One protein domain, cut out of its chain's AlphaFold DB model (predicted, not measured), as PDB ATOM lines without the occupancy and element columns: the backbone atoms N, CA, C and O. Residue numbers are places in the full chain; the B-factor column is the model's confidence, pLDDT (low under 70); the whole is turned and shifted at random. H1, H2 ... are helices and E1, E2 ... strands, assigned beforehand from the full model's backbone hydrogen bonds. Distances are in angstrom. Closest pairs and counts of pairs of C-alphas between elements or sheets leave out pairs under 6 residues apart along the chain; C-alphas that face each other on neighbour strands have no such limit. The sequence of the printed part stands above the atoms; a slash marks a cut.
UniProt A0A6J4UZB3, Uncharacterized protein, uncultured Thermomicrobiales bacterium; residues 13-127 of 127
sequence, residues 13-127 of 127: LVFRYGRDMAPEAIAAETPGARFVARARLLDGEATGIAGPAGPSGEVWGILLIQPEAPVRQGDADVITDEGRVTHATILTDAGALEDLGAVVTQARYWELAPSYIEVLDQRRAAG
ATOM      1  N   LEU A  13      -4.165  20.636 -15.923       93.94
ATOM      2  CA  LEU A  13      -4.046  19.949 -14.656       93.94
ATOM      3  C   LEU A  13      -2.619  19.430 -14.489       93.94
ATOM      4  O   LEU A  13      -2.118  18.707 -15.351       93.94
ATOM      5  N   VAL A  14      -1.968  19.813 -13.398       94.19
ATOM      6  CA  VAL A  14      -0.570  19.472 -13.130       94.19
ATOM      7  C   VAL A  14      -0.420  18.794 -11.780       94.19
ATOM      8  O   VAL A  14      -1.106  19.145 -10.821       94.19
ATOM      9  N   PHE A  15       0.496  17.837 -11.707       94.12
ATOM     10  CA  PHE A  15       0.847  17.115 -10.496       94.12
ATOM     11  C   PHE A  15       2.279  17.460 -10.078       94.12
ATOM     12  O   PHE A  15       3.203  17.368 -10.889       94.12
ATOM     13  N   ARG A  16       2.450  17.859  -8.811       93.50
ATOM     14  CA  ARG A  16       3.750  18.174  -8.199       93.50
ATOM     15  C   ARG A  16       3.979  17.331  -6.948       93.50
ATOM     16  O   ARG A  16       3.061  17.204  -6.140       93.50
ATOM     17  N   TYR A  17       5.178  16.781  -6.764       91.31
ATOM     18  CA  TYR A  17       5.505  15.850  -5.670       91.31
ATOM     19  C   TYR A  17       6.951  15.993  -5.151       91.31
ATOM     20  O   TYR A  17       7.663  15.016  -4.939       91.31
ATOM     21  N   GLY A  18       7.409  17.210  -4.878       92.12
ATOM     22  CA  GLY A  18       8.706  17.456  -4.246       92.12
ATOM     23  C   GLY A  18       8.739  18.768  -3.467       92.12
ATOM     24  O   GLY A  18       7.724  19.255  -2.962       92.12
ATOM     25  N   ARG A  19       9.923  19.374  -3.346       93.31
ATOM     26  CA  ARG A  19      10.063  20.705  -2.723       93.31
ATOM     27  C   ARG A  19       9.395  21.821  -3.544       93.31
ATOM     28  O   ARG A  19       9.096  22.884  -3.015       93.31
ATOM     29  N   ASP A  20       9.172  21.571  -4.828       92.19
ATOM     30  CA  ASP A  20       8.445  22.394  -5.801       92.19
ATOM     31  C   ASP A  20       6.942  22.519  -5.500       92.19
ATOM     32  O   ASP A  20       6.250  23.318  -6.130       92.19
ATOM     33  N   MET A  21       6.440  21.776  -4.508       95.81
ATOM     34  CA  MET A  21       5.127  21.996  -3.907       95.81
ATOM     35  C   MET A  21       5.064  23.276  -3.050       95.81
ATOM     36  O   MET A  21       3.987  23.623  -2.572       95.81
ATOM     37  N   ALA A  22       6.180  23.975  -2.814       96.12
ATOM     38  CA  ALA A  22       6.189  25.189  -2.000       96.12
ATOM     39  C   ALA A  22       5.217  26.258  -2.546       96.12
ATOM     40  O   ALA A  22       5.352  26.649  -3.711       96.12
ATOM     41  N   PRO A  23       4.268  26.774  -1.736       94.50
ATOM     42  CA  PRO A  23       3.285  27.763  -2.184       94.50
ATOM     43  C   PRO A  23       3.914  29.007  -2.808       94.50
ATOM     44  O   PRO A  23       3.430  29.508  -3.821       94.50
ATOM     45  N   GLU A  24       5.013  29.492  -2.230       93.56
ATOM     46  CA  GLU A  24       5.735  30.661  -2.721       93.56
ATOM     47  C   GLU A  24       6.381  30.390  -4.085       93.56
ATOM     48  O   GLU A  24       6.378  31.265  -4.949       93.56
ATOM     49  N   ALA A  25       6.891  29.172  -4.301       91.25
ATOM     50  CA  ALA A  25       7.466  28.763  -5.579       91.25
ATOM     51  C   ALA A  25       6.380  28.625  -6.653       91.25
ATOM     52  O   ALA A  25       6.528  29.176  -7.740       91.25
ATOM     53  N   ILE A  26       5.258  27.975  -6.324       93.19
ATOM     54  CA  ILE A  26       4.105  27.830  -7.224       93.19
ATOM     55  C   ILE A  26       3.569  29.204  -7.634       93.19
ATOM     56  O   ILE A  26       3.344  29.452  -8.816       93.19
ATOM     57  N   ALA A  27       3.389  30.116  -6.675       91.69
ATOM     58  CA  ALA A  27       2.877  31.454  -6.950       91.69
ATOM     59  C   ALA A  27       3.833  32.289  -7.818       91.69
ATOM     60  O   ALA A  27       3.372  33.080  -8.641       91.69
ATOM     61  N   ALA A  28       5.147  32.119  -7.640       90.81
ATOM     62  CA  ALA A  28       6.161  32.808  -8.429       90.81
ATOM     63  C   ALA A  28       6.287  32.245  -9.855       90.81
ATOM     64  O   ALA A  28       6.437  33.012 -10.803       90.81
ATOM     65  N   GLU A  29       6.228  30.921 -10.009       89.62
ATOM     66  CA  GLU A  29       6.385  30.233 -11.294       89.62
ATOM     67  C   GLU A  29       5.108  30.286 -12.137       89.62
ATOM     68  O   GLU A  29       5.161  30.418 -13.359       89.62
ATOM     69  N   THR A  30       3.944  30.170 -11.502       88.19
ATOM     70  CA  THR A  30       2.659  30.064 -12.194       88.19
ATOM     71  C   THR A  30       1.597  30.924 -11.508       88.19
ATOM     72  O   THR A  30       0.738  30.420 -10.773       88.19
ATOM     73  N   PRO A  31       1.615  32.248 -11.753       89.00
ATOM     74  CA  PRO A  31       0.593  33.148 -11.240       89.00
ATOM     75  C   PRO A  31      -0.811  32.694 -11.655       89.00
ATOM     76  O   PRO A  31      -1.097  32.484 -12.832       89.00
ATOM     77  N   GLY A  32      -1.701  32.544 -10.675       89.50
ATOM     78  CA  GLY A  32      -3.066  32.066 -10.907       89.50
ATOM     79  C   GLY A  32      -3.230  30.546 -10.891       89.50
ATOM     80  O   GLY A  32      -4.338  30.076 -11.147       89.50
ATOM     81  N   ALA A  33      -2.186  29.778 -10.557       92.88
ATOM     82  CA  ALA A  33      -2.343  28.370 -10.211       92.88
ATOM     83  C   ALA A  33      -3.302  28.205  -9.018       92.88
ATOM     84  O   ALA A  33      -3.277  28.977  -8.056       92.88
ATOM     85  N   ARG A  34      -4.162  27.189  -9.084       95.12
ATOM     86  CA  ARG A  34      -5.178  26.894  -8.071       95.12
ATOM     87  C   ARG A  34      -5.028  25.465  -7.595       95.12
ATOM     88  O   ARG A  34      -5.004  24.546  -8.408       95.12
ATOM     89  N   PHE A  35      -4.975  25.283  -6.282       96.38
ATOM     90  CA  PHE A  35      -5.014  23.960  -5.674       96.38
ATOM     91  C   PHE A  35      -6.343  23.260  -5.974       96.38
ATOM     92  O   PHE A  35      -7.409  23.867  -5.849       96.38
ATOM     93  N   VAL A  36      -6.263  21.990  -6.372       96.62
ATOM     94  CA  VAL A  36      -7.420  21.136  -6.670       96.62
ATOM     95  C   VAL A  36      -7.599  20.094  -5.579       96.62
ATOM     96  O   VAL A  36      -8.653  20.038  -4.954       96.62
ATOM     97  N   ALA A  37      -6.581  19.261  -5.372       97.56
ATOM     98  CA  ALA A  37      -6.634  18.134  -4.455       97.56
ATOM     99  C   ALA A  37      -5.225  17.681  -4.068       97.56
ATOM    100  O   ALA A  37      -4.248  17.951  -4.771       97.56
ATOM    101  N   ARG A  38      -5.130  16.919  -2.981       97.31
ATOM    102  CA  ARG A  38      -3.983  16.031  -2.764       97.31
ATOM    103  C   ARG A  38      -4.193  14.804  -3.630       97.31
ATOM    104  O   ARG A  38      -5.330  14.367  -3.806       97.31
ATOM    105  N   ALA A  39      -3.123  14.244  -4.165       95.69
ATOM    106  CA  ALA A  39      -3.229  13.058  -4.996       95.69
ATOM    107  C   ALA A  39      -2.007  12.161  -4.839       95.69
ATOM    108  O   ALA A  39      -0.938  12.611  -4.425       95.69
ATOM    109  N   ARG A  40      -2.172  10.890  -5.192       93.06
ATOM    110  CA  ARG A  40      -1.084   9.925  -5.327       93.06
ATOM    111  C   ARG A  40      -0.960   9.456  -6.765       93.06
ATOM    112  O   ARG A  40      -1.975   9.351  -7.450       93.06
ATOM    113  N   LEU A  41       0.248   9.120  -7.202       89.81
ATOM    114  CA  LEU A  41       0.433   8.408  -8.467       89.81
ATOM    115  C   LEU A  41      -0.337   7.077  -8.438       89.81
ATOM    116  O   LEU A  41      -0.380   6.393  -7.406       89.81
ATOM    117  N   LEU A  42      -0.950   6.726  -9.568       84.19
ATOM    118  CA  LEU A  42      -1.516   5.401  -9.786       84.19
ATOM    119  C   LEU A  42      -0.380   4.365  -9.858       84.19
ATOM    120  O   LEU A  42       0.691   4.623 -10.414       84.19
ATOM    121  N   ASP A  43      -0.599   3.194  -9.261       70.56
ATOM    122  CA  ASP A  43       0.425   2.155  -9.135       70.56
ATOM    123  C   ASP A  43       0.972   1.751 -10.520       70.56
ATOM    124  O   ASP A  43       0.210   1.451 -11.437       70.56
ATOM    125  N   GLY A  44       2.302   1.721 -10.673       59.66
ATOM    126  CA  GLY A  44       2.970   1.377 -11.937       59.66
ATOM    127  C   GLY A  44       3.336   2.563 -12.841       59.66
ATOM    128  O   GLY A  44       4.190   2.389 -13.702       59.66
ATOM    129  N   GLU A  45       2.808   3.767 -12.598       59.06
ATOM    130  CA  GLU A  45       3.157   4.991 -13.352       59.06
ATOM    131  C   GLU A  45       4.412   5.700 -12.802       59.06
ATOM    132  O   GLU A  45       4.996   6.569 -13.442       59.06
ATOM    133  N   ALA A  46       4.901   5.295 -11.625       52.16
ATOM    134  CA  ALA A  46       6.128   5.829 -11.026       52.16
ATOM    135  C   ALA A  46       7.424   5.381 -11.748       52.16
ATOM    136  O   ALA A  46       8.530   5.705 -11.303       52.16
ATOM    137  N   THR A  47       7.331   4.616 -12.843       43.53
ATOM    138  CA  THR A  47       8.477   4.039 -13.564       43.53
ATOM    139  C   THR A  47       9.248   5.104 -14.344       43.53
ATOM    140  O   THR A  47       9.095   5.256 -15.551       43.53
ATOM    141  N   GLY A  48      10.099   5.853 -13.650       44.56
ATOM    142  CA  GLY A  48      10.988   6.857 -14.248       44.56
ATOM    143  C   GLY A  48      11.214   8.072 -13.357       44.56
ATOM    144  O   GLY A  48      12.182   8.806 -13.537       44.56
ATOM    145  N   ILE A  49      10.365   8.240 -12.350       49.72
ATOM    146  CA  ILE A  49      10.473   9.293 -11.359       49.72
ATOM    147  C   ILE A  49      11.166   8.714 -10.129       49.72
ATOM    148  O   ILE A  49      10.597   7.913  -9.388       49.72
ATOM    149  N   ALA A  50      12.414   9.116  -9.909       51.12
ATOM    150  CA  ALA A  50      13.191   8.756  -8.728       51.12
ATOM    151  C   ALA A  50      12.667   9.512  -7.489       51.12
ATOM    152  O   ALA A  50      13.324  10.407  -6.973       51.12
ATOM    153  N   GLY A  51      11.453   9.193  -7.042       51.94
ATOM    154  CA  GLY A  51      10.833   9.774  -5.855       51.94
ATOM    155  C   GLY A  51      10.895   8.830  -4.652       51.94
ATOM    156  O   GLY A  51      10.921   7.605  -4.817       51.94
ATOM    157  N   PRO A  52      10.914   9.354  -3.418       51.66
ATOM    158  CA  PRO A  52      10.843   8.530  -2.227       51.66
ATOM    159  C   PRO A  52       9.460   7.884  -2.076       51.66
ATOM    160  O   PRO A  52       8.566   8.420  -1.437       51.66
ATOM    161  N   ALA A  53       9.292   6.708  -2.672       58.53
ATOM    162  CA  ALA A  53       8.060   5.939  -2.597       58.53
ATOM    163  C   ALA A  53       7.733   5.476  -1.156       58.53
ATOM    164  O   ALA A  53       8.633   5.095  -0.395       58.53
ATOM    165  N   GLY A  54       6.450   5.480  -0.786       52.12
ATOM    166  CA  GLY A  54       5.920   4.886   0.448       52.12
ATOM    167  C   GLY A  54       6.184   3.370   0.552       52.12
ATOM    168  O   GLY A  54       6.694   2.768  -0.394       52.12
ATOM    169  N   PRO A  55       5.812   2.695   1.657       49.62
ATOM    170  CA  PRO A  55       5.971   1.249   1.837       49.62
ATOM    171  C   PRO A  55       5.163   0.443   0.813       49.62
ATOM    172  O   PRO A  55       5.518  -0.694   0.524       49.62
ATOM    173  N   SER A  56       4.110   1.037   0.244       57.66
ATOM    174  CA  SER A  56       3.328   0.505  -0.875       57.66
ATOM    175  C   SER A  56       3.857   0.910  -2.257       57.66
ATOM    176  O   SER A  56       3.281   0.517  -3.263       57.66
ATOM    177  N   GLY A  57       4.938   1.688  -2.342       66.56
ATOM    178  CA  GLY A  57       5.408   2.252  -3.608       66.56
ATOM    179  C   GLY A  57       4.697   3.553  -4.014       66.56
ATOM    180  O   GLY A  57       4.963   4.079  -5.091       66.56
ATOM    181  N   GLU A  58       3.818   4.089  -3.164       80.44
ATOM    182  CA  GLU A  58       3.028   5.288  -3.464       80.44
ATOM    183  C   GLU A  58       3.853   6.578  -3.409       80.44
ATOM    184  O   GLU A  58       4.645   6.789  -2.489       80.44
ATOM    185  N   VAL A  59       3.594   7.484  -4.349       87.81
ATOM    186  CA  VAL A  59       4.128   8.851  -4.353       87.81
ATOM    187  C   VAL A  59       2.959   9.810  -4.221       87.81
ATOM    188  O   VAL A  59       2.090   9.833  -5.090       87.81
ATOM    189  N   TRP A  60       2.939  10.585  -3.138       93.00
ATOM    190  CA  TRP A  60       1.926  11.607  -2.890       93.00
ATOM    191  C   TRP A  60       2.438  13.000  -3.245       93.00
ATOM    192  O   TRP A  60       3.617  13.315  -3.075       93.00
ATOM    193  N   GLY A  61       1.511  13.840  -3.682       94.81
ATOM    194  CA  GLY A  61       1.751  15.219  -4.061       94.81
ATOM    195  C   GLY A  61       0.457  16.020  -4.123       94.81
ATOM    196  O   GLY A  61      -0.573  15.634  -3.555       94.81
ATOM    197  N   ILE A  62       0.509  17.136  -4.837       97.31
ATOM    198  CA  ILE A  62      -0.626  18.035  -5.035       97.31
ATOM    199  C   ILE A  62      -0.994  18.137  -6.506       97.31
ATOM    200  O   ILE A  62      -0.147  18.086  -7.397       97.31
ATOM    201  N   LEU A  63      -2.284  18.327  -6.732       96.88
ATOM    202  CA  LEU A  63      -2.886  18.563  -8.024       96.88
ATOM    203  C   LEU A  63      -3.273  20.040  -8.122       96.88
ATOM    204  O   LEU A  63      -3.966  20.562  -7.243       96.88
ATOM    205  N   LEU A  64      -2.841  20.708  -9.186       96.12
ATOM    206  CA  LEU A  64      -3.122  22.118  -9.436       96.12
ATOM    207  C   LEU A  64      -3.769  22.296 -10.810       96.12
ATOM    208  O   LEU A  64      -3.443  21.580 -11.752       96.12
ATOM    209  N   ILE A  65      -4.639  23.292 -10.940       94.88
ATOM    210  CA  ILE A  65      -5.036  23.846 -12.235       94.88
ATOM    211  C   ILE A  65      -4.206  25.097 -12.486       94.88
ATOM    212  O   ILE A  65      -4.147  25.973 -11.625       94.88
ATOM    213  N   GLN A  66      -3.620  25.210 -13.674       92.00
ATOM    214  CA  GLN A  66      -2.900  26.402 -14.110       92.00
ATOM    215  C   GLN A  66      -3.373  26.912 -15.479       92.00
ATOM    216  O   GLN A  66      -3.821  26.117 -16.308       92.00
ATOM    217  N   PRO A  67      -3.294  28.235 -15.724       85.19
ATOM    218  CA  PRO A  67      -3.844  28.868 -16.927       85.19
ATOM    219  C   PRO A  67      -3.075  28.550 -18.217       85.19
ATOM    220  O   PRO A  67      -3.635  28.684 -19.303       85.19
ATOM    221  N   GLU A  68      -1.812  28.133 -18.106       80.69
ATOM    222  CA  GLU A  68      -0.945  27.814 -19.239       80.69
ATOM    223  C   GLU A  68      -0.468  26.362 -19.169       80.69
ATOM    224  O   GLU A  68      -0.158  25.839 -18.093       80.69
ATOM    225  N   ALA A  69      -0.392  25.708 -20.330       74.06
ATOM    226  CA  ALA A  69       0.168  24.369 -20.428       74.06
ATOM    227  C   ALA A  69       1.673  24.427 -20.114       74.06
ATOM    228  O   ALA A  69       2.397  25.177 -20.776       74.06
ATOM    229  N   PRO A  70       2.167  23.659 -19.129       73.81
ATOM    230  CA  PRO A  70       3.586  23.649 -18.822       73.81
ATOM    231  C   PRO A  70       4.375  22.979 -19.950       73.81
ATOM    232  O   PRO A  70       3.834  22.228 -20.770       73.81
ATOM    233  N   VAL A  71       5.692  23.189 -19.955       74.75
ATOM    234  CA  VAL A  71       6.592  22.327 -20.726       74.75
ATOM    235  C   VAL A  71       6.485  20.920 -20.136       74.75
ATOM    236  O   VAL A  71       6.914  20.688 -19.008       74.75
ATOM    237  N   ARG A  72       5.860  19.996 -20.878       66.81
ATOM    238  CA  ARG A  72       5.612  18.619 -20.426       66.81
ATOM    239  C   ARG A  72       6.916  17.940 -20.009       66.81
ATOM    240  O   ARG A  72       7.806  17.774 -20.842       66.81
ATOM    241  N   GLN A  73       7.000  17.513 -18.751       70.75
ATOM    242  CA  GLN A  73       8.069  16.625 -18.275       70.75
ATOM    243  C   GLN A  73       7.647  15.152 -18.354       70.75
ATOM    244  O   GLN A  73       8.476  14.276 -18.580       70.75
ATOM    245  N   GLY A  74       6.347  14.902 -18.235       83.12
ATOM    246  CA  GLY A  74       5.691  13.611 -18.370       83.12
ATOM    247  C   GLY A  74       4.203  13.782 -18.091       83.12
ATOM    248  O   GLY A  74       3.776  14.854 -17.665       83.12
ATOM    249  N   ASP A  75       3.432  12.733 -18.310       86.44
ATOM    250  CA  ASP A  75       2.024  12.674 -17.938       86.44
ATOM    251  C   ASP A  75       1.825  11.408 -17.098       86.44
ATOM    252  O   ASP A  75       2.519  10.416 -17.325       86.44
ATOM    253  N   ALA A  76       0.929  11.456 -16.114       87.50
ATOM    254  CA  ALA A  76       0.598  10.302 -15.288       87.50
ATOM    255  C   ALA A  76      -0.858  10.343 -14.834       87.50
ATOM    256  O   ALA A  76      -1.454  11.412 -14.649       87.50
ATOM    257  N   ASP A  77      -1.408   9.159 -14.592       92.06
ATOM    258  CA  ASP A  77      -2.669   9.033 -13.878       92.06
ATOM    259  C   ASP A  77      -2.436   9.152 -12.370       92.06
ATOM    260  O   ASP A  77      -1.549   8.520 -11.784       92.06
ATOM    261  N   VAL A  78      -3.263   9.969 -11.724       93.38
ATOM    262  CA  VAL A  78      -3.239  10.191 -10.280       93.38
ATOM    263  C   VAL A  78      -4.597   9.906  -9.666       93.38
ATOM    264  O   VAL A  78      -5.643  10.115 -10.283       93.38
ATOM    265  N   ILE A  79      -4.583   9.437  -8.424       95.06
ATOM    266  CA  ILE A  79      -5.771   9.228  -7.608       95.06
ATOM    267  C   ILE A  79      -5.821  10.343  -6.572       95.06
ATOM    268  O   ILE A  79      -4.918  10.454  -5.743       95.06
ATOM    269  N   THR A  80      -6.863  11.168  -6.610       96.12
ATOM    270  CA  THR A  80      -7.091  12.203  -5.596       96.12
ATOM    271  C   THR A  80      -7.372  11.584  -4.225       96.12
ATOM    272  O   THR A  80      -7.748  10.418  -4.110       96.12
ATOM    273  N   ASP A  81      -7.221  12.363  -3.161       94.06
ATOM    274  CA  ASP A  81      -7.532  11.960  -1.785       94.06
ATOM    275  C   ASP A  81      -9.002  11.553  -1.564       94.06
ATOM    276  O   ASP A  81      -9.306  10.796  -0.645       94.06
ATOM    277  N   GLU A  82      -9.908  11.983  -2.442       94.19
ATOM    278  CA  GLU A  82     -11.306  11.532  -2.512       94.19
ATOM    279  C   GLU A  82     -11.521  10.264  -3.373       94.19
ATOM    280  O   GLU A  82     -12.651   9.804  -3.534       94.19
ATOM    281  N   GLY A  83     -10.455   9.690  -3.934       94.00
ATOM    282  CA  GLY A  83     -10.483   8.441  -4.696       94.00
ATOM    283  C   GLY A  83     -10.822   8.584  -6.182       94.00
ATOM    284  O   GLY A  83     -11.102   7.574  -6.831       94.00
ATOM    285  N   ARG A  84     -10.810   9.798  -6.752       95.69
ATOM    286  CA  ARG A  84     -11.049   9.993  -8.193       95.69
ATOM    287  C   ARG A  84      -9.754   9.836  -8.976       95.69
ATOM    288  O   ARG A  84      -8.749  10.454  -8.642       95.69
ATOM    289  N   VAL A  85      -9.806   9.049 -10.048       95.19
ATOM    290  CA  VAL A  85      -8.707   8.941 -11.014       95.19
ATOM    291  C   VAL A  85      -8.782  10.115 -11.982       95.19
ATOM    292  O   VAL A  85      -9.862  10.434 -12.484       95.19
ATOM    293  N   THR A  86      -7.646  10.747 -12.249       93.94
ATOM    294  CA  THR A  86      -7.540  11.860 -13.187       93.94
ATOM    295  C   THR A  86      -6.173  11.848 -13.866       93.94
ATOM    296  O   THR A  86      -5.198  11.381 -13.283       93.94
ATOM    297  N   HIS A  87      -6.097  12.399 -15.074       92.81
ATOM    298  CA  HIS A  87      -4.855  12.502 -15.835       92.81
ATOM    299  C   HIS A  87      -4.213  13.878 -15.636       92.81
ATOM    300  O   HIS A  87      -4.895  14.894 -15.802       92.81
ATOM    301  N   ALA A  88      -2.928  13.929 -15.288       92.25
ATOM    302  CA  ALA A  88      -2.221  15.175 -15.011       92.25
ATOM    303  C   ALA A  88      -0.819  15.198 -15.623       92.25
ATOM    304  O   ALA A  88      -0.127  14.181 -15.681       92.25
ATOM    305  N   THR A  89      -0.373  16.392 -16.009       91.50
ATOM    306  CA  THR A  89       1.015  16.612 -16.416       91.50
ATOM    307  C   THR A  89       1.905  16.643 -15.177       91.50
ATOM    308  O   THR A  89       1.653  17.412 -14.248       91.50
ATOM    309  N   ILE A  90       2.976  15.861 -15.161       89.81
ATOM    310  CA  ILE A  90       4.001  15.934 -14.120       89.81
ATOM    311  C   ILE A  90       4.824  17.207 -14.309       89.81
ATOM    312  O   ILE A  90       5.314  17.486 -15.407       89.81
ATOM    313  N   LEU A  91       4.987  17.961 -13.224       89.31
ATOM    314  CA  LEU A  91       5.786  19.181 -13.195       89.31
ATOM    315  C   LEU A  91       6.687  19.204 -11.956       89.31
ATOM    316  O   LEU A  91       6.632  20.138 -11.166       89.31
ATOM    317  N   THR A  92       7.490  18.152 -11.794       86.69
ATOM    318  CA  THR A  92       8.474  18.004 -10.716       86.69
ATOM    319  C   THR A  92       9.798  17.538 -11.302       86.69
ATOM    320  O   THR A  92       9.906  16.434 -11.840       86.69
ATOM    321  N   ASP A  93      10.826  18.377 -11.179       82.44
ATOM    322  CA  ASP A  93      12.177  18.049 -11.624       82.44
ATOM    323  C   ASP A  93      12.928  17.160 -10.614       82.44
ATOM    324  O   ASP A  93      12.595  17.099  -9.431       82.44
ATOM    325  N   ALA A  94      13.982  16.475 -11.069       80.44
ATOM    326  CA  ALA A  94      14.780  15.596 -10.210       80.44
ATOM    327  C   ALA A  94      15.444  16.341  -9.033       80.44
ATOM    328  O   ALA A  94      15.535  15.793  -7.937       80.44
ATOM    329  N   GLY A  95      15.846  17.602  -9.232       83.56
ATOM    330  CA  GLY A  95      16.426  18.450  -8.188       83.56
ATOM    331  C   GLY A  95      15.426  18.802  -7.084       83.56
ATOM    332  O   GLY A  95      15.810  19.022  -5.934       83.56
ATOM    333  N   ALA A  96      14.125  18.792  -7.386       85.62
ATOM    334  CA  ALA A  96      13.075  18.984  -6.392       85.62
ATOM    335  C   ALA A  96      12.948  17.817  -5.394       85.62
ATOM    336  O   ALA A  96      12.292  17.976  -4.360       85.62
ATOM    337  N   LEU A  97      13.592  16.682  -5.680       85.62
ATOM    338  CA  LEU A  97      13.573  15.462  -4.868       85.62
ATOM    339  C   LEU A  97      14.860  15.271  -4.044       85.62
ATOM    340  O   LEU A  97      14.883  14.431  -3.146       85.62
ATOM    341  N   GLU A  98      15.915  16.045  -4.324       85.69
ATOM    342  CA  GLU A  98      17.233  15.906  -3.683       85.69
ATOM    343  C   GLU A  98      17.231  16.336  -2.208       85.69
ATOM    344  O   GLU A  98      17.877  15.707  -1.369       85.69
ATOM    345  N   ASP A  99      16.488  17.392  -1.867       89.31
ATOM    346  CA  ASP A  99      16.364  17.881  -0.492       89.31
ATOM    347  C   ASP A  99      15.154  17.244   0.205       89.31
ATOM    348  O   ASP A  99      14.055  17.808   0.248       89.31
ATOM    349  N   LEU A 100      15.364  16.062   0.791       89.06
ATOM    350  CA  LEU A 100      14.325  15.348   1.540       89.06
ATOM    351  C   LEU A 100      13.755  16.168   2.708       89.06
ATOM    352  O   LEU A 100      12.587  16.001   3.055       89.06
ATOM    353  N   GLY A 101      14.536  17.063   3.319       92.12
ATOM    354  CA  GLY A 101      14.051  17.932   4.392       92.12
ATOM    355  C   GLY A 101      13.009  18.928   3.888       92.12
ATOM    356  O   GLY A 101      11.953  19.097   4.508       92.12
ATOM    357  N   ALA A 102      13.274  19.538   2.735       93.56
ATOM    358  CA  ALA A 102      12.321  20.414   2.069       93.56
ATOM    359  C   ALA A 102      11.085  19.639   1.587       93.56
ATOM    360  O   ALA A 102       9.967  20.105   1.804       93.56
ATOM    361  N   VAL A 103      11.255  18.435   1.031       92.25
ATOM    362  CA  VAL A 103      10.130  17.580   0.606       92.25
ATOM    363  C   VAL A 103       9.219  17.231   1.791       92.25
ATOM    364  O   VAL A 103       8.009  17.421   1.696       92.25
ATOM    365  N   VAL A 104       9.772  16.805   2.937       93.62
ATOM    366  CA  VAL A 104       8.997  16.556   4.174       93.62
ATOM    367  C   VAL A 104       8.255  17.814   4.624       93.62
ATOM    368  O   VAL A 104       7.093  17.741   5.025       93.62
ATOM    369  N   THR A 105       8.914  18.974   4.560       96.50
ATOM    370  CA  THR A 105       8.306  20.255   4.948       96.50
ATOM    371  C   THR A 105       7.079  20.554   4.095       96.50
ATOM    372  O   THR A 105       6.022  20.864   4.643       96.50
ATOM    373  N   GLN A 106       7.182  20.381   2.775       96.75
ATOM    374  CA  GLN A 106       6.050  20.602   1.877       96.75
ATOM    375  C   GLN A 106       4.959  19.541   2.032       96.75
ATOM    376  O   GLN A 106       3.779  19.877   2.067       96.75
ATOM    377  N   ALA A 107       5.330  18.271   2.211       94.88
ATOM    378  CA  ALA A 107       4.368  17.201   2.455       94.88
ATOM    379  C   ALA A 107       3.521  17.456   3.714       94.88
ATOM    380  O   ALA A 107       2.321  17.189   3.723       94.88
ATOM    381  N   ARG A 108       4.132  18.019   4.765       97.06
ATOM    382  CA  ARG A 108       3.428  18.430   5.988       97.06
ATOM    383  C   ARG A 108       2.575  19.675   5.780       97.06
ATOM    384  O   ARG A 108       1.452  19.692   6.267       97.06
ATOM    385  N   TYR A 109       3.085  20.686   5.074       97.25
ATOM    386  CA  TYR A 109       2.329  21.907   4.773       97.25
ATOM    387  C   TYR A 109       1.002  21.587   4.073       97.25
ATOM    388  O   TYR A 109      -0.041  22.104   4.460       97.25
ATOM    389  N   TRP A 110       1.043  20.696   3.082       97.44
ATOM    390  CA  TRP A 110      -0.137  20.275   2.328       97.44
ATOM    391  C   TRP A 110      -0.957  19.179   3.004       97.44
ATOM    392  O   TRP A 110      -1.928  18.719   2.412       97.44
ATOM    393  N   GLU A 111      -0.578  18.738   4.205       96.81
ATOM    394  CA  GLU A 111      -1.254  17.657   4.925       96.81
ATOM    395  C   GLU A 111      -1.443  16.407   4.042       96.81
ATOM    396  O   GLU A 111      -2.552  15.873   3.914       96.81
ATOM    397  N   LEU A 112      -0.364  15.970   3.375       95.06
ATOM    398  CA  LEU A 112      -0.350  14.717   2.613       95.06
ATOM    399  C   LEU A 112      -0.572  13.509   3.541       95.06
ATOM    400  O   LEU A 112      -0.543  13.629   4.767       95.06
ATOM    401  N   ALA A 113      -0.787  12.327   2.954       92.12
ATOM    402  CA  ALA A 113      -1.073  11.110   3.709       92.12
ATOM    403  C   ALA A 113      -0.050  10.882   4.850       92.12
ATOM    404  O   ALA A 113       1.156  10.851   4.582       92.12
ATOM    405  N   PRO A 114      -0.493  10.680   6.110       92.00
ATOM    406  CA  PRO A 114       0.421  10.524   7.244       92.00
ATOM    407  C   PRO A 114       1.445   9.399   7.056       92.00
ATOM    408  O   PRO A 114       2.628   9.594   7.322       92.00
ATOM    409  N   SER A 115       1.019   8.261   6.499       89.69
ATOM    410  CA  SER A 115       1.897   7.125   6.188       89.69
ATOM    411  C   SER A 115       2.984   7.467   5.168       89.69
ATOM    412  O   SER A 115       4.082   6.924   5.233       89.69
ATOM    413  N   TYR A 116       2.713   8.380   4.234       89.25
ATOM    414  CA  TYR A 116       3.712   8.869   3.289       89.25
ATOM    415  C   TYR A 116       4.724   9.786   3.984       89.25
ATOM    416  O   TYR A 116       5.929   9.601   3.824       89.25
ATOM    417  N   ILE A 117       4.255  10.720   4.821       91.44
ATOM    418  CA  ILE A 117       5.126  11.626   5.588       91.44
ATOM    419  C   ILE A 117       6.073  10.839   6.502       91.44
ATOM    420  O   ILE A 117       7.270  11.126   6.526       91.44
ATOM    421  N   GLU A 118       5.573   9.817   7.201       90.31
ATOM    422  CA  GLU A 118       6.388   8.949   8.064       90.31
ATOM    423  C   GLU A 118       7.552   8.301   7.307       90.31
ATOM    424  O   GLU A 118       8.659   8.180   7.830       90.31
ATOM    425  N   VAL A 119       7.330   7.922   6.052       86.50
ATOM    426  CA  VAL A 119       8.346   7.278   5.211       86.50
ATOM    427  C   VAL A 119       9.381   8.274   4.738       86.50
ATOM    428  O   VAL A 119      10.574   7.962   4.734       86.50
ATOM    429  N   LEU A 120       8.947   9.478   4.367       87.81
ATOM    430  CA  LEU A 120       9.862  10.567   4.051       87.81
ATOM    431  C   LEU A 120      10.750  10.898   5.258       87.81
ATOM    432  O   LEU A 120      11.960  11.052   5.102       87.81
ATOM    433  N   ASP A 121      10.176  10.944   6.462       89.88
ATOM    434  CA  ASP A 121      10.921  11.167   7.702       89.88
ATOM    435  C   ASP A 121      11.924  10.043   7.993       89.88
ATOM    436  O   ASP A 121      13.076  10.326   8.324       89.88
ATOM    437  N   GLN A 122      11.528   8.776   7.829       87.94
ATOM    438  CA  GLN A 122      12.427   7.629   8.000       87.94
ATOM    439  C   GLN A 122      13.591   7.666   7.005       87.94
ATOM    440  O   GLN A 122      14.740   7.470   7.397       87.94
ATOM    441  N   ARG A 123      13.318   7.964   5.729       83.81
ATOM    442  CA  ARG A 123      14.353   8.103   4.693       83.81
ATOM    443  C   ARG A 123      15.300   9.257   4.998       83.81
ATOM    444  O   ARG A 123      16.507   9.086   4.883       83.81
ATOM    445  N   ARG A 124      14.766  10.400   5.435       85.75
ATOM    446  CA  ARG A 124      15.564  11.557   5.856       85.75
ATOM    447  C   ARG A 124      16.473  11.232   7.043       85.75
ATOM    448  O   ARG A 124      17.568  11.762   7.106       85.75
ATOM    449  N   ALA A 125      16.022  10.397   7.978       86.19
ATOM    450  CA  ALA A 125      16.823   9.979   9.130       86.19
ATOM    451  C   ALA A 125      17.871   8.897   8.797       86.19
ATOM    452  O   ALA A 125      18.782   8.677   9.592       86.19
ATOM    453  N   ALA A 126      17.713   8.196   7.669       81.00
ATOM    454  CA  ALA A 126      18.608   7.130   7.220       81.00
ATOM    455  C   ALA A 126      19.718   7.606   6.263       81.00
ATOM    456  O   ALA A 126      20.672   6.855   6.044       81.00
ATOM    457  N   GLY A 127      19.568   8.797   5.673       64.75
ATOM    458  CA  GLY A 127      20.592   9.489   4.878       64.75
ATOM    459  C   GLY A 127      21.500  10.359   5.735       64.75
ATOM    460  O   GLY A 127      22.647  10.581   5.290       64.75
TER     461      GLY A 127
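AT A GLANCE: This is residues 13 to 127 of the 127 residues of an uncharacterized protein of uncultured Thermomicrobiales bacterium (UniProt A0A6J4UZB3). A small closed barrel of five strands makes the core, with the helical hairpin H3 and H4 beside the first residues of E3 and H1 on the barrel away from that hairpin. The printed part has 115 residues, with four named helices and five named strands in the order E1 H1 E2 E3 E4 E5 H2 H3 H4. The class is mixed, and the ring is mixed too. The whole is compact and rounded, with a radius of gyration of the C-alphas of 12.9 A and spans of 39 by 28 by 25 A.

HOW THE PARTS SIT: Round the barrel run E1, residues 13 to 16, E3, residues 60 to 66, E2, residues 34 to 41, E4, residues 74 to 80, and E5, residues 85 to 90, then back to E1. E1 and E3 are antiparallel, with N 14 and O 64 2.8 A apart, within hydrogen-bond range. The hairpin E2 and E3 has N 36 and O 63 at 2.8 A. E2 bends by 60 degrees at residue 38; its antiparallel neighbour E4 lies beside residues 38 to 41, with N 40 and O 79 at 2.8 A. The hairpin E4 and E5 has N 78 and O 86 at 2.9 A. E5 and E1 are parallel, with N 15 and O 89 at 2.8 A. H1, residues 23 to 29, and H3, residues 100 to 109, are on the barrel. H3 touches H4, residues 114 to 126, at a shallow tilt of 21 degrees, opposite ways; their closest C-alphas, of Leu 100 and Arg 124, are 5.9 A apart. H2, residues 94 to 97, is close to H3 but not clearly touching, with C-alphas 97 and 103 at 6.8 A. In H1, H3 and H4 every O i to N i+4 pair is within hydrogen-bond range; H2 is too short for one.

IN THESE COORDINATES: E1 begins at C-alpha 13 (-4.046, 19.949, -14.656), and H4, 18.5 A long, ends at C-alpha 126 (18.608, 7.130, 7.220). E2 is 19.3 A long and E3 19.2 A.

THE WHOLE: The C-alphas of Pro 67 and Ala 126 are the farthest apart, 39.5 A. The printed part has no cut. The link E2 to E3 is long, and its residues 44 to 57 are under pLDDT 70, as are residues 72 and 127.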